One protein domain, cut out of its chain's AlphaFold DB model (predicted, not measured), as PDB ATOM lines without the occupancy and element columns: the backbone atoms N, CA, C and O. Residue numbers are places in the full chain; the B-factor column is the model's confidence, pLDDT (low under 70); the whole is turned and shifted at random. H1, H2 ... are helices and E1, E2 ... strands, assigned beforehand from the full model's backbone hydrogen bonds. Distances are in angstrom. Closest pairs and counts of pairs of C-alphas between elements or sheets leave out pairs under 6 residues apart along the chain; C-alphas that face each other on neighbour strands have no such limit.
ATOM      1  N   VAL A  46     -26.149  32.743  30.173       94.81
ATOM      2  CA  VAL A  46     -26.259  33.764  31.222       94.81
ATOM      3  C   VAL A  46     -26.582  35.094  30.556       94.81
ATOM      4  O   VAL A  46     -25.781  35.628  29.788       94.81
ATOM      5  N   SER A  47     -27.770  35.620  30.848       95.94
ATOM      6  CA  SER A  47     -28.253  36.899  30.326       95.94
ATOM      7  C   SER A  47     -27.771  38.063  31.186       95.94
ATOM      8  O   SER A  47     -28.057  38.136  32.378       95.94
ATOM      9  N   LEU A  48     -27.076  39.004  30.557       97.06
ATOM     10  CA  LEU A  48     -26.481  40.190  31.165       97.06
ATOM     11  C   LEU A  48     -27.015  41.444  30.478       97.06
ATOM     12  O   LEU A  48     -27.393  41.414  29.309       97.06
ATOM     13  N   ALA A  49     -27.007  42.572  31.180       96.62
ATOM     14  CA  ALA A  49     -27.407  43.859  30.623       96.62
ATOM     15  C   ALA A  49     -26.195  44.775  30.454       96.62
ATOM     16  O   ALA A  49     -25.345  44.859  31.336       96.62
ATOM     17  N   GLN A  50     -26.140  45.521  29.347       95.88
ATOM     18  CA  GLN A  50     -25.048  46.468  29.102       95.88
ATOM     19  C   GLN A  50     -25.092  47.698  30.027       95.88
ATOM     20  O   GLN A  50     -24.072  48.355  30.231       95.88
ATOM     21  N   ARG A  51     -26.268  48.060  30.557       95.25
ATOM     22  CA  ARG A  51     -26.453  49.285  31.349       95.25
ATOM     23  C   ARG A  51     -27.322  49.059  32.578       95.25
ATOM     24  O   ARG A  51     -28.357  48.402  32.510       95.25
ATOM     25  N   VAL A  52     -26.957  49.734  33.662       96.88
ATOM     26  CA  VAL A  52     -27.696  49.720  34.936       96.88
ATOM     27  C   VAL A  52     -28.717  50.855  35.052       96.88
ATOM     28  O   VAL A  52     -29.525  50.881  35.966       96.88
ATOM     29  N   THR A  53     -28.721  51.818  34.130       96.88
ATOM     30  CA  THR A  53     -29.545  53.040  34.215       96.88
ATOM     31  C   THR A  53     -30.933  52.889  33.585       96.88
ATOM     32  O   THR A  53     -31.566  53.880  33.233       96.88
ATOM     33  N   CYS A  54     -31.414  51.660  33.373       96.62
ATOM     34  CA  CYS A  54     -32.738  51.413  32.802       96.62
ATOM     35  C   CYS A  54     -33.793  51.246  33.908       96.62
ATOM     36  O   CYS A  54     -33.778  50.216  34.581       96.62
ATOM     37  N   PRO A  55     -34.758  52.172  34.059       95.88
ATOM     38  CA  PRO A  55     -35.794  52.050  35.086       95.88
ATOM     39  C   PRO A  55     -36.650  50.791  34.926       95.88
ATOM     40  O   PRO A  55     -36.975  50.149  35.917       95.88
ATOM     41  N   LEU A  56     -36.964  50.398  33.683       96.19
ATOM     42  CA  LEU A  56     -37.715  49.170  33.406       96.19
ATOM     43  C   LEU A  56     -36.975  47.923  33.902       96.19
ATOM     44  O   LEU A  56     -37.606  47.033  34.463       96.19
ATOM     45  N   MET A  57     -35.644  47.872  33.764       97.00
ATOM     46  CA  MET A  57     -34.851  46.749  34.281       97.00
ATOM     47  C   MET A  57     -34.954  46.645  35.801       97.00
ATOM     48  O   MET A  57     -35.178  45.561  36.325       97.00
ATOM     49  N   TRP A  58     -34.856  47.769  36.510       97.56
ATOM     50  CA  TRP A  58     -35.022  47.793  37.965       97.56
ATOM     51  C   TRP A  58     -36.440  47.443  38.413       97.56
ATOM     52  O   TRP A  58     -36.615  46.779  39.434       97.56
ATOM     53  N   SER A  59     -37.452  47.830  37.635       95.75
ATOM     54  CA  SER A  59     -38.841  47.462  37.903       95.75
ATOM     55  C   SER A  59     -39.099  45.962  37.719       95.75
ATOM     56  O   SER A  59     -39.809  45.379  38.532       95.75
ATOM     57  N   HIS A  60     -38.533  45.339  36.678       95.00
ATOM     58  CA  HIS A  60     -38.779  43.931  36.343       95.00
ATOM     59  C   HIS A  60     -37.863  42.948  37.077       95.00
ATOM     60  O   HIS A  60     -38.337  41.929  37.566       95.00
ATOM     61  N   TYR A  61     -36.566  43.242  37.141       96.00
ATOM     62  CA  TYR A  61     -35.546  42.321  37.653       96.00
ATOM     63  C   TYR A  61     -34.997  42.741  39.018       96.00
ATOM     64  O   TYR A  61     -34.531  41.904  39.780       96.00
ATOM     65  N   GLY A  62     -35.072  44.031  39.351       95.81
ATOM     66  CA  GLY A  62     -34.578  44.579  40.615       95.81
ATOM     67  C   GLY A  62     -35.618  44.610  41.734       95.81
ATOM     68  O   GLY A  62     -35.546  45.512  42.560       95.81
ATOM     69  N   ASP A  63     -36.606  43.709  41.732       97.06
ATOM     70  CA  ASP A  63     -37.713  43.669  42.708       97.06
ATOM     71  C   ASP A  63     -38.344  45.052  42.967       97.06
ATOM     72  O   ASP A  63     -38.356  45.581  44.081       97.06
ATOM     73  N   GLN A  64     -38.800  45.715  41.898       97.12
ATOM     74  CA  GLN A  64     -39.339  47.079  41.974       97.12
ATOM     75  C   GLN A  64     -38.382  48.067  42.666       97.12
ATOM     76  O   GLN A  64     -38.812  48.906  43.465       97.12
ATOM     77  N   HIS A  65     -37.097  47.989  42.305       97.62
ATOM     78  CA  HIS A  65     -35.986  48.783  42.844       97.62
ATOM     79  C   HIS A  65     -35.549  48.440  44.280       97.62
ATOM     80  O   HIS A  65     -34.788  49.209  44.867       97.62
ATOM     81  N   ARG A  66     -35.990  47.318  44.863       98.19
ATOM     82  CA  ARG A  66     -35.530  46.839  46.185       98.19
ATOM     83  C   ARG A  66     -34.311  45.921  46.118       98.19
ATOM     84  O   ARG A  66     -33.623  45.752  47.118       98.19
ATOM     85  N   GLY A  67     -34.075  45.313  44.960       97.38
ATOM     86  CA  GLY A  67     -33.025  44.326  44.739       97.38
ATOM     87  C   GLY A  67     -31.653  44.928  44.439       97.38
ATOM     88  O   GLY A  67     -31.360  46.089  44.738       97.38
ATOM     89  N   VAL A  68     -30.812  44.107  43.812       97.50
ATOM     90  CA  VAL A  68     -29.427  44.436  43.458       97.50
ATOM     91  C   VAL A  68     -29.156  44.198  41.977       97.50
ATOM     92  O   VAL A  68     -29.793  43.364  41.336       97.50
ATOM     93  N   CYS A  69     -28.173  44.910  41.447       97.88
ATOM     94  CA  CYS A  69     -27.559  44.646  40.157       97.88
ATOM     95  C   CYS A  69     -26.081  44.325  40.385       97.88
ATOM     96  O   CYS A  69     -25.401  45.009  41.149       97.88
ATOM     97  N   ILE A  70     -25.600  43.268  39.736       97.62
ATOM     98  CA  ILE A  70     -24.241  42.762  39.904       97.62
ATOM     99  C   ILE A  70     -23.458  43.084  38.635       97.62
ATOM    100  O   ILE A  70     -23.827  42.653  37.541       97.62
ATOM    101  N   GLY A  71     -22.405  43.884  38.780       97.31
ATOM    102  CA  GLY A  71     -21.528  44.284  37.690       97.31
ATOM    103  C   GLY A  71     -20.306  43.379  37.611       97.31
ATOM    104  O   GLY A  71     -19.652  43.112  38.621       97.31
ATOM    105  N   TYR A  72     -19.985  42.951  36.393       96.88
ATOM    106  CA  TYR A  72     -18.850  42.080  36.117       96.88
ATOM    107  C   TYR A  72     -17.865  42.733  35.148       96.88
ATOM    108  O   TYR A  72     -18.274  43.444  34.227       96.88
ATOM    109  N   SER A  73     -16.575  42.447  35.313       95.19
ATOM    110  CA  SER A  73     -15.592  42.615  34.245       95.19
ATOM    111  C   SER A  73     -15.500  41.336  33.419       95.19
ATOM    112  O   SER A  73     -15.802  40.238  33.890       95.19
ATOM    113  N   VAL A  74     -15.114  41.500  32.153       95.19
ATOM    114  CA  VAL A  74     -15.007  40.411  31.178       95.19
ATOM    115  C   VAL A  74     -13.525  40.179  30.887       95.19
ATOM    116  O   VAL A  74     -12.923  40.964  30.143       95.19
ATOM    117  N   PRO A  75     -12.913  39.134  31.470       94.31
ATOM    118  CA  PRO A  75     -11.547  38.745  31.153       94.31
ATOM    119  C   PRO A  75     -11.366  38.444  29.654       94.31
ATOM    120  O   PRO A  75     -12.321  38.008  29.008       94.31
ATOM    121  N   PRO A  76     -10.160  38.614  29.078       93.75
ATOM    122  CA  PRO A  76      -9.922  38.368  27.651       93.75
ATOM    123  C   PRO A  76     -10.336  36.969  27.176       93.75
ATOM    124  O   PRO A  76     -10.896  36.824  26.095       93.75
ATOM    125  N   ASN A  77     -10.129  35.943  28.005       90.75
ATOM    126  CA  ASN A  77     -10.527  34.570  27.702       90.75
ATOM    127  C   ASN A  77     -12.049  34.353  27.730       90.75
ATOM    128  O   ASN A  77     -12.496  33.363  27.179       90.75
ATOM    129  N   ALA A  78     -12.845  35.252  28.312       92.75
ATOM    130  CA  ALA A  78     -14.308  35.149  28.346       92.75
ATOM    131  C   ALA A  78     -15.000  35.933  27.212       92.75
ATOM    132  O   ALA A  78     -16.205  35.812  27.016       92.75
ATOM    133  N   GLN A  79     -14.262  36.762  26.465       91.69
ATOM    134  CA  GLN A  79     -14.850  37.650  25.451       91.69
ATOM    135  C   GLN A  79     -15.429  36.894  24.253       91.69
ATOM    136  O   GLN A  79     -16.400  37.355  23.659       91.69
ATOM    137  N   HIS A  80     -14.834  35.754  23.896       90.38
ATOM    138  CA  HIS A  80     -15.242  34.972  22.731       90.38
ATOM    139  C   HIS A  80     -16.623  34.317  22.888       90.38
ATOM    140  O   HIS A  80     -17.339  34.200  21.898       90.38
ATOM    141  N   ASP A  81     -17.004  33.987  24.124       91.62
ATOM    142  CA  ASP A  81     -18.290  33.372  24.474       91.62
ATOM    143  C   ASP A  81     -19.380  34.402  24.808       91.62
ATOM    144  O   ASP A  81     -20.521  34.049  25.125       91.62
ATOM    145  N   LEU A  82     -19.035  35.694  24.792       95.25
ATOM    146  CA  LEU A  82     -19.934  36.783  25.145       95.25
ATOM    147  C   LEU A  82     -20.502  37.437  23.884       95.25
ATOM    148  O   LEU A  82     -19.819  38.148  23.145       95.25
ATOM    149  N   GLU A 135     -21.927  25.638  28.766       89.75
ATOM    150  CA  GLU A 135     -22.636  24.394  29.059       89.75
ATOM    151  C   GLU A 135     -23.860  24.651  29.942       89.75
ATOM    152  O   GLU A 135     -23.898  25.586  30.752       89.75
ATOM    153  N   ARG A 136     -24.887  23.817  29.794       89.44
ATOM    154  CA  ARG A 136     -26.069  23.876  30.648       89.44
ATOM    155  C   ARG A 136     -25.726  23.442  32.078       89.44
ATOM    156  O   ARG A 136     -25.086  22.423  32.304       89.44
ATOM    157  N   GLY A 137     -26.241  24.180  33.063       89.62
ATOM    158  CA  GLY A 137     -26.156  23.811  34.480       89.62
ATOM    159  C   GLY A 137     -25.280  24.744  35.313       89.62
ATOM    160  O   GLY A 137     -24.991  25.871  34.913       89.62
ATOM    161  N   LEU A 138     -24.923  24.289  36.517       90.88
ATOM    162  CA  LEU A 138     -24.078  25.052  37.432       90.88
ATOM    163  C   LEU A 138     -22.627  24.979  36.963       90.88
ATOM    164  O   LEU A 138     -22.051  23.899  36.901       90.88
ATOM    165  N   GLN A 139     -22.050  26.140  36.674       89.38
ATOM    166  CA  GLN A 139     -20.692  26.269  36.164       89.38
ATOM    167  C   GLN A 139     -19.953  27.373  36.915       89.38
ATOM    168  O   GLN A 139     -20.565  28.296  37.465       89.38
ATOM    169  N   ASN A 140     -18.623  27.297  36.916       90.75
ATOM    170  CA  ASN A 140     -17.805  28.402  37.398       90.75
ATOM    171  C   ASN A 140     -17.930  29.582  36.432       90.75
ATOM    172  O   ASN A 140     -17.755  29.429  35.224       90.75
ATOM    173  N   SER A 141     -18.222  30.767  36.969       90.81
ATOM    174  CA  SER A 141     -18.290  31.986  36.166       90.81
ATOM    175  C   SER A 141     -16.897  32.338  35.631       90.81
ATOM    176  O   SER A 141     -15.982  32.502  36.439       90.81
ATOM    177  N   PRO A 142     -16.726  32.534  34.311       93.81
ATOM    178  CA  PRO A 142     -15.498  33.094  33.752       93.81
ATOM    179  C   PRO A 142     -15.441  34.623  33.911       93.81
ATOM    180  O   PRO A 142     -14.458  35.254  33.531       93.81
ATOM    181  N   LEU A 143     -16.518  35.230  34.419       95.38
ATOM    182  CA  LEU A 143     -16.635  36.658  34.674       95.38
ATOM    183  C   LEU A 143     -16.229  36.987  36.103       95.38
ATOM    184  O   LEU A 143     -16.496  36.228  37.037       95.38
ATOM    185  N   GLU A 144     -15.673  38.177  36.265       94.31
ATOM    186  CA  GLU A 144     -15.121  38.657  37.522       94.31
ATOM    187  C   GLU A 144     -16.065  39.665  38.172       94.31
ATOM    188  O   GLU A 144     -16.435  40.660  37.552       94.31
ATOM    189  N   LEU A 145     -16.468  39.416  39.421       96.00
ATOM    190  CA  LEU A 145     -17.329  40.326  40.178       96.00
ATOM    191  C   LEU A 145     -16.585  41.630  40.490       96.00
ATOM    192  O   LEU A 145     -15.567  41.617  41.179       96.00
ATOM    193  N   GLU A 146     -17.128  42.751  40.029       96.19
ATOM    194  CA  GLU A 146     -16.510  44.077  40.146       96.19
ATOM    195  C   GLU A 146     -17.255  45.008  41.087       96.19
ATOM    196  O   GLU A 146     -16.651  45.783  41.833       96.19
ATOM    197  N   GLU A 147     -18.580  44.991  40.997       97.38
ATOM    198  CA  GLU A 147     -19.413  45.938  41.710       97.38
ATOM    199  C   GLU A 147     -20.785  45.365  42.032       97.38
ATOM    200  O   GLU A 147     -21.319  44.520  41.311       97.38
ATOM    201  N   ILE A 148     -21.368  45.873  43.111       98.06
ATOM    202  CA  ILE A 148     -22.772  45.678  43.437       98.06
ATOM    203  C   ILE A 148     -23.430  47.041  43.499       98.06
ATOM    204  O   ILE A 148     -22.952  47.967  44.152       98.06
ATOM    205  N   ILE A 149     -24.541  47.149  42.790       98.44
ATOM    206  CA  ILE A 149     -25.370  48.333  42.755       98.44
ATOM    207  C   ILE A 149     -26.676  47.987  43.456       98.44
ATOM    208  O   ILE A 149     -27.372  47.057  43.053       98.44
ATOM    209  N   PHE A 150     -27.019  48.733  44.492       98.19
ATOM    210  CA  PHE A 150     -28.280  48.597  45.202       98.19
ATOM    211  C   PHE A 150     -29.355  49.452  44.532       98.19
ATOM    212  O   PHE A 150     -29.093  50.567  44.071       98.19
ATOM    213  N   GLY A 151     -30.574  48.921  44.450       98.00
ATOM    214  CA  GLY A 151     -31.716  49.701  43.992       98.00
ATOM    215  C   GLY A 151     -32.076  50.798  44.995       98.00
ATOM    216  O   GLY A 151     -31.826  50.656  46.189       98.00
ATOM    217  N   MET A 152     -32.711  51.870  44.519       96.19
ATOM    218  CA  MET A 152     -33.057  53.055  45.327       96.19
ATOM    219  C   MET A 152     -34.036  52.788  46.489       96.19
ATOM    220  O   MET A 152     -34.333  53.682  47.275       96.19
ATOM    221  N   ARG A 153     -34.617  51.583  46.561       96.62
ATOM    222  CA  ARG A 153     -35.501  51.127  47.649       96.62
ATOM    223  C   ARG A 153     -34.904  49.952  48.423       96.62
ATOM    224  O   ARG A 153     -35.621  49.295  49.179       96.62
ATOM    225  N   CYS A 154     -33.634  49.634  48.194       97.00
ATOM    226  CA  CYS A 154     -32.948  48.579  48.916       97.00
ATOM    227  C   CYS A 154     -32.730  49.014  50.366       97.00
ATOM    228  O   CYS A 154     -32.295  50.130  50.637       97.00
ATOM    229  N   THR A 155     -33.062  48.138  51.311       94.25
ATOM    230  CA  THR A 155     -32.956  48.459  52.738       94.25
ATOM    231  C   THR A 155     -31.505  48.436  53.210       94.25
ATOM    232  O   THR A 155     -30.732  47.580  52.780       94.25
ATOM    233  N   GLU A 156     -31.169  49.287  54.179       91.81
ATOM    234  CA  GLU A 156     -29.836  49.334  54.796       91.81
ATOM    235  C   GLU A 156     -29.382  47.978  55.356       91.81
ATOM    236  O   GLU A 156     -28.222  47.610  55.217       91.81
ATOM    237  N   ALA A 157     -30.300  47.180  55.914       91.06
ATOM    238  CA  ALA A 157     -29.985  45.842  56.418       91.06
ATOM    239  C   ALA A 157     -29.500  44.887  55.311       91.06
ATOM    240  O   ALA A 157     -28.547  44.139  55.514       91.06
ATOM    241  N   VAL A 158     -30.133  44.928  54.132       93.69
ATOM    242  CA  VAL A 158     -29.715  44.128  52.967       93.69
ATOM    243  C   VAL A 158     -28.391  44.642  52.415       93.69
ATOM    244  O   VAL A 158     -27.500  43.835  52.158       93.69
ATOM    245  N   LYS A 159     -28.242  45.967  52.275       95.12
ATOM    246  CA  LYS A 159     -26.978  46.587  51.852       95.12
ATOM    247  C   LYS A 159     -25.830  46.121  52.751       95.12
ATOM    248  O   LYS A 159     -24.865  45.544  52.253       95.12
ATOM    249  N   TYR A 160     -25.996  46.257  54.067       93.69
ATOM    250  CA  TYR A 160     -25.022  45.830  55.067       93.69
ATOM    251  C   TYR A 160     -24.709  44.334  54.979       93.69
ATOM    252  O   TYR A 160     -23.542  43.959  54.929       93.69
ATOM    253  N   ALA A 161     -25.732  43.474  54.916       93.88
ATOM    254  CA  ALA A 161     -25.534  42.027  54.848       93.88
ATOM    255  C   ALA A 161     -24.715  41.611  53.617       93.88
ATOM    256  O   ALA A 161     -23.830  40.765  53.723       93.88
ATOM    257  N   VAL A 162     -24.978  42.224  52.459       95.50
ATOM    258  CA  VAL A 162     -24.230  41.958  51.223       95.50
ATOM    259  C   VAL A 162     -22.795  42.474  51.318       95.50
ATOM    260  O   VAL A 162     -21.873  41.754  50.937       95.50
ATOM    261  N   ILE A 163     -22.592  43.686  51.843       94.31
ATOM    262  CA  ILE A 163     -21.257  44.266  52.047       94.31
ATOM    263  C   ILE A 163     -20.433  43.378  52.983       94.31
ATOM    264  O   ILE A 163     -19.328  42.974  52.630       94.31
ATOM    265  N   ALA A 164     -20.998  43.002  54.132       93.19
ATOM    266  CA  ALA A 164     -20.351  42.134  55.110       93.19
ATOM    267  C   ALA A 164     -20.035  40.742  54.536       93.19
ATOM    268  O   ALA A 164     -18.957  40.207  54.779       93.19
ATOM    269  N   ALA A 165     -20.932  40.165  53.729       94.75
ATOM    270  CA  ALA A 165     -20.712  38.863  53.092       94.75
ATOM    271  C   ALA A 165     -19.585  38.868  52.044       94.75
ATOM    272  O   ALA A 165     -19.050  37.812  51.702       94.75
ATOM    273  N   LEU A 166     -19.238  40.040  51.510       94.25
ATOM    274  CA  LEU A 166     -18.183  40.212  50.511       94.25
ATOM    275  C   LEU A 166     -16.909  40.827  51.094       94.25
ATOM    276  O   LEU A 166     -15.955  41.068  50.350       94.25
ATOM    277  N   ASP A 167     -16.881  41.058  52.403       90.94
ATOM    278  CA  ASP A 167     -15.724  41.597  53.098       90.94
ATOM    279  C   ASP A 167     -14.572  40.581  53.112       90.94
ATOM    280  O   ASP A 167     -14.776  39.364  53.090       90.94
ATOM    281  N   GLY A 168     -13.331  41.068  53.105       89.19
ATOM    282  CA  GLY A 168     -12.142  40.204  53.157       89.19
ATOM    283  C   GLY A 168     -11.848  39.397  51.883       89.19
ATOM    284  O   GLY A 168     -10.944  38.559  51.880       89.19
ATOM    285  N   ARG A 169     -12.562  39.645  50.779       92.81
ATOM    286  CA  ARG A 169     -12.203  39.093  49.464       92.81
ATOM    287  C   ARG A 169     -10.831  39.610  49.025       92.81
ATOM    288  O   ARG A 169     -10.518  40.784  49.194       92.81
ATOM    289  N   SER A 170     -10.048  38.751  48.370       92.06
ATOM    290  CA  SER A 170      -8.747  39.125  47.787       92.06
ATOM    291  C   SER A 170      -8.860  40.252  46.757       92.06
ATOM    292  O   SER A 170      -7.950  41.065  46.614       92.06
ATOM    293  N   ARG A 171      -9.995  40.307  46.055       91.19
ATOM    294  CA  ARG A 171     -10.365  41.380  45.139       91.19
ATOM    295  C   ARG A 171     -11.554  42.143  45.705       91.19
ATOM    296  O   ARG A 171     -12.619  41.556  45.915       91.19
ATOM    297  N   SER A 172     -11.362  43.439  45.927       92.75
ATOM    298  CA  SER A 172     -12.404  44.316  46.450       92.75
ATOM    299  C   SER A 172     -13.540  44.503  45.444       92.75
ATOM    300  O   SER A 172     -13.327  44.578  44.233       92.75
ATOM    301  N   VAL A 173     -14.760  44.580  45.974       96.12
ATOM    302  CA  VAL A 173     -15.987  44.853  45.223       96.12
ATOM    303  C   VAL A 173     -16.401  46.286  45.525       96.12
ATOM    304  O   VAL A 173     -16.375  46.704  46.680       96.12
ATOM    305  N   ARG A 174     -16.760  47.057  44.498       96.56
ATOM    306  CA  ARG A 174     -17.232  48.436  44.678       96.56
ATOM    307  C   ARG A 174     -18.736  48.456  44.923       96.56
ATOM    308  O   ARG A 174     -19.483  47.791  44.206       96.56
ATOM    309  N   PHE A 175     -19.184  49.262  45.875       97.38
ATOM    310  CA  PHE A 175     -20.600  49.388  46.194       97.38
ATOM    311  C   PHE A 175     -21.166  50.719  45.711       97.38
ATOM    312  O   PHE A 175     -20.549  51.780  45.837       97.38
ATOM    313  N   TYR A 176     -22.357  50.652  45.129       97.88
ATOM    314  CA  TYR A 176     -23.070  51.803  44.598       97.88
ATOM    315  C   TYR A 176     -24.551  51.722  44.938       97.88
ATOM    316  O   TYR A 176     -25.089  50.645  45.173       97.88
ATOM    317  N   GLU A 177     -25.235  52.850  44.850       97.31
ATOM    318  CA  GLU A 177     -26.686  52.931  44.917       97.31
ATOM    319  C   GLU A 177     -27.234  53.689  43.706       97.31
ATOM    320  O   GLU A 177     -26.627  54.640  43.196       97.31
ATOM    321  N   MET A 178     -28.383  53.237  43.207       97.75
ATOM    322  CA  MET A 178     -29.143  53.987  42.218       97.75
ATOM    323  C   MET A 178     -29.954  55.083  42.896       97.75
ATOM    324  O   MET A 178     -30.621  54.839  43.892       97.75
ATOM    325  N   SER A 179     -29.987  56.261  42.284       96.12
ATOM    326  CA  SER A 179     -30.935  57.321  42.621       96.12
ATOM    327  C   SER A 179     -31.629  57.819  41.363       96.12
ATOM    328  O   SER A 179     -31.041  57.863  40.278       96.12
ATOM    329  N   GLU A 180     -32.883  58.223  41.514       95.12
ATOM    330  CA  GLU A 180     -33.604  58.969  40.490       95.12
ATOM    331  C   GLU A 180     -33.006  60.373  40.351       95.12
ATOM    332  O   GLU A 180     -32.638  61.019  41.337       95.12
ATOM    333  N   LEU A 181     -32.884  60.843  39.111       93.56
ATOM    334  CA  LEU A 181     -32.563  62.231  38.821       93.56
ATOM    335  C   LEU A 181     -33.849  63.048  38.899       93.56
ATOM    336  O   LEU A 181     -34.731  62.894  38.052       93.56
ATOM    337  N   HIS A 182     -33.926  63.917  39.908       91.56
ATOM    338  CA  HIS A 182     -35.105  64.725  40.214       91.56
ATOM    339  C   HIS A 182     -35.733  65.362  38.963       91.56
ATOM    340  O   HIS A 182     -35.047  65.990  38.156       91.56
ATOM    341  N   GLY A 183     -37.052  65.199  38.819       91.38
ATOM    342  CA  GLY A 183     -37.823  65.740  37.697       91.38
ATOM    343  C   GLY A 183     -37.682  64.960  36.385       91.38
ATOM    344  O   GLY A 183     -38.153  65.428  35.351       91.38
ATOM    345  N   THR A 184     -37.046  63.785  36.394       93.44
ATOM    346  CA  THR A 184     -36.870  62.945  35.202       93.44
ATOM    347  C   THR A 184     -37.096  61.472  35.521       93.44
ATOM    348  O   THR A 184     -36.917  61.046  36.650       93.44
ATOM    349  N   PHE A 185     -37.360  60.658  34.501       90.31
ATOM    350  CA  PHE A 185     -37.398  59.195  34.637       90.31
ATOM    351  C   PHE A 185     -36.008  58.539  34.575       90.31
ATOM    352  O   PHE A 185     -35.900  57.332  34.363       90.31
ATOM    353  N   ASN A 186     -34.928  59.317  34.675       94.44
ATOM    354  CA  ASN A 186     -33.575  58.798  34.537       94.44
ATOM    355  C   ASN A 186     -33.012  58.383  35.893       94.44
ATOM    356  O   ASN A 186     -33.207  59.058  36.900       94.44
ATOM    357  N   LEU A 187     -32.243  57.298  35.892       96.62
ATOM    358  CA  LEU A 187     -31.511  56.841  37.065       96.62
ATOM    359  C   LEU A 187     -30.022  57.137  36.909       96.62
ATOM    360  O   LEU A 187     -29.464  57.011  35.814       96.62
ATOM    361  N   LYS A 188     -29.362  57.448  38.022       97.25
ATOM    362  CA  LYS A 188     -27.912  57.620  38.100       97.25
ATOM    363  C   LYS A 188     -27.335  56.788  39.243       97.25
ATOM    364  O   LYS A 188     -27.940  56.666  40.301       97.25
ATOM    365  N   LYS A 189     -26.169  56.199  38.979       96.81
ATOM    366  CA  LYS A 189     -25.385  55.403  39.927       96.81
ATOM    367  C   LYS A 189     -24.484  56.330  40.749       96.81
ATOM    368  O   LYS A 189     -23.767  57.137  40.153       96.81
ATOM    369  N   TYR A 190     -24.491  56.187  42.071       96.69
ATOM    370  CA  TYR A 190     -23.655  56.941  43.011       96.69
ATOM    371  C   TYR A 190     -22.858  55.985  43.903       96.69
ATOM    372  O   TYR A 190     -23.393  54.933  44.249       96.69
ATOM    373  N   PRO A 191     -21.589  56.284  44.237       96.75
ATOM    374  CA  PRO A 191     -20.843  55.500  45.222       96.75
ATOM    375  C   PRO A 191     -21.608  55.442  46.544       96.75
ATOM    376  O   PRO A 191     -22.157  56.456  46.971       96.75
ATOM    377  N   LEU A 192     -21.660  54.263  47.154       93.50
ATOM    378  CA  LEU A 192     -22.290  54.078  48.454       93.50
ATOM    379  C   LEU A 192     -21.301  54.470  49.559       93.50
ATOM    380  O   LEU A 192     -20.147  54.041  49.522       93.50
ATOM    381  N   ASP A 193     -21.745  55.259  50.537       86.62
ATOM    382  CA  ASP A 193     -20.957  55.517  51.744       86.62
ATOM    383  C   ASP A 193     -21.096  54.337  52.714       86.62
ATOM    384  O   ASP A 193     -22.109  54.163  53.391       86.62
ATOM    385  N   GLU A 194     -20.074  53.486  52.748       82.88
ATOM    386  CA  GLU A 194     -20.035  52.329  53.643       82.88
ATOM    387  C   GLU A 194     -19.748  52.706  55.101       82.88
ATOM    388  O   GLU A 194     -20.059  51.923  56.000       82.88
ATOM    389  N   GLY A 195     -19.116  53.860  55.350       79.88
ATOM    390  CA  GLY A 195     -18.572  54.207  56.663       79.88
ATOM    391  C   GLY A 195     -19.669  54.375  57.705       79.88
ATOM    392  O   GLY A 195     -19.615  53.767  58.773       79.88
ATOM    393  N   GLU A 196     -20.703  55.140  57.358       75.19
ATOM    394  CA  GLU A 196     -21.877  55.331  58.209       75.19
ATOM    395  C   GLU A 196     -22.602  53.998  58.451       75.19
ATOM    396  O   GLU A 196     -22.891  53.620  59.587       75.19
ATOM    397  N   MET A 197     -22.820  53.225  57.389       81.56
ATOM    398  CA  MET A 197     -23.536  51.955  57.470       81.56
ATOM    399  C   MET A 197     -22.833  50.946  58.383       81.56
ATOM    400  O   MET A 197     -23.479  50.322  59.222       81.56
ATOM    401  N   ARG A 198     -21.509  50.806  58.252       81.50
ATOM    402  CA  ARG A 198     -20.697  49.907  59.084       81.50
ATOM    403  C   ARG A 198     -20.578  50.392  60.531       81.50
ATOM    404  O   ARG A 198     -20.382  49.565  61.412       81.50
ATOM    405  N   ALA A 199     -20.703  51.696  60.784       79.06
ATOM    406  CA  ALA A 199     -20.711  52.240  62.142       79.06
ATOM    407  C   ALA A 199     -22.024  51.946  62.885       79.06
ATOM    408  O   ALA A 199     -22.013  51.769  64.101       79.06
ATOM    409  N   PHE A 200     -23.151  51.887  62.168       75.88
ATOM    410  CA  PHE A 200     -24.477  51.732  62.773       75.88
ATOM    411  C   PHE A 200     -25.090  50.333  62.641       75.88
ATOM    412  O   PHE A 200     -26.138  50.092  63.242       75.88
ATOM    413  N   LEU A 201     -24.514  49.424  61.847       81.69
ATOM    414  CA  LEU A 201     -25.043  48.073  61.634       81.69
ATOM    415  C   LEU A 201     -23.998  46.975  61.935       81.69
ATOM    416  O   LEU A 201     -22.824  47.144  61.610       81.69
ATOM    417  N   PRO A 202     -24.427  45.828  62.506       80.56
ATOM    418  CA  PRO A 202     -25.792  45.533  62.934       80.56
ATOM    419  C   PRO A 202     -26.116  46.249  64.253       80.56
ATOM    420  O   PRO A 202     -25.305  46.264  65.172       80.56
ATOM    421  N   ARG A 203     -27.330  46.800  64.365       75.31
ATOM    422  CA  ARG A 203     -27.781  47.442  65.608       75.31
ATOM    423  C   ARG A 203     -28.014  46.394  66.689       75.31
ATOM    424  O   ARG A 203     -28.785  45.454  66.481       75.31
TER     425      ARG A 203
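This is residues 46 to 82 and 135 to 203 of the 222 residues of an uncharacterized protein of Bradyrhizobium elkanii USDA 61 (UniProt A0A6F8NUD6). A curled sheet of four strands has the helix H2 running along its strands over one face, and the short helix H3 lies off the sheet near H2. H1 only grazes the sheet, E1 is near its edge strand E2, and residues 165 to 170 stick out. The printed part has 106 residues, with three named helices and five named strands in the order E1 H1 E2 E3 H2 E4 E5 H3; the mixed sheet runs E2 E3 E4 E5. The class is mixed, helices and strands, with under half of the residues in named elements; the whole is only just compact, close to loose, with a radius of gyration of the C-alphas of 15.2 A and spans of 41 by 36 by 23 A.

E1, residues 46 to 49, pairs with no named strand. H1, residues 55 to 60, only grazes the sheet with residues 55 to 58. E2, residues 68 to 73, is antiparallel to E3, residues 144 to 150, with N 69 and O 149 2.8 A apart. H2, residues 156 to 165, lies over E3 at a height over the sheet of 10.1 A; their closest C-alphas, Phe 150 and Lys 159, are 7.1 A apart. E4, residues 174 to 180, is parallel to E3, with N 150 and O 176 2.8 A apart; E3, H2 and E4 form a strand-helix-strand unit, two parallel neighbour strands with a helix between, with a right-handed crossover. E5, residues 187 to 191, forms a hairpin with E4, antiparallel, with N 177 and O 190 2.8 A apart. H3, residues 194 to 200, only just touches H2, with 3 pairs of C-alphas within 8 A, the closest those of Tyr 160 and Met 197 at 6.7 A. In H1, H2 and H3 every O i to N i+4 pair is within hydrogen-bond range.

E1 begins at C-alpha 46 (-26.259, 33.764, 31.222). E4 is 19.9 A long, E3 18.2 A, E2 16.7 A and H2 14.0 A. H3 ends at C-alpha 200 (-24.477, 51.732, 62.773).

The two C-alphas farthest apart, those of His 80 and Arg 203, are 46.4 A apart. Residues 83 to 134 are not printed, and C-alphas 82 and 135 are 13.3 A apart across the cut. Of the links that are printed whole, none is long. No printed residue is under 70 in pLDDT.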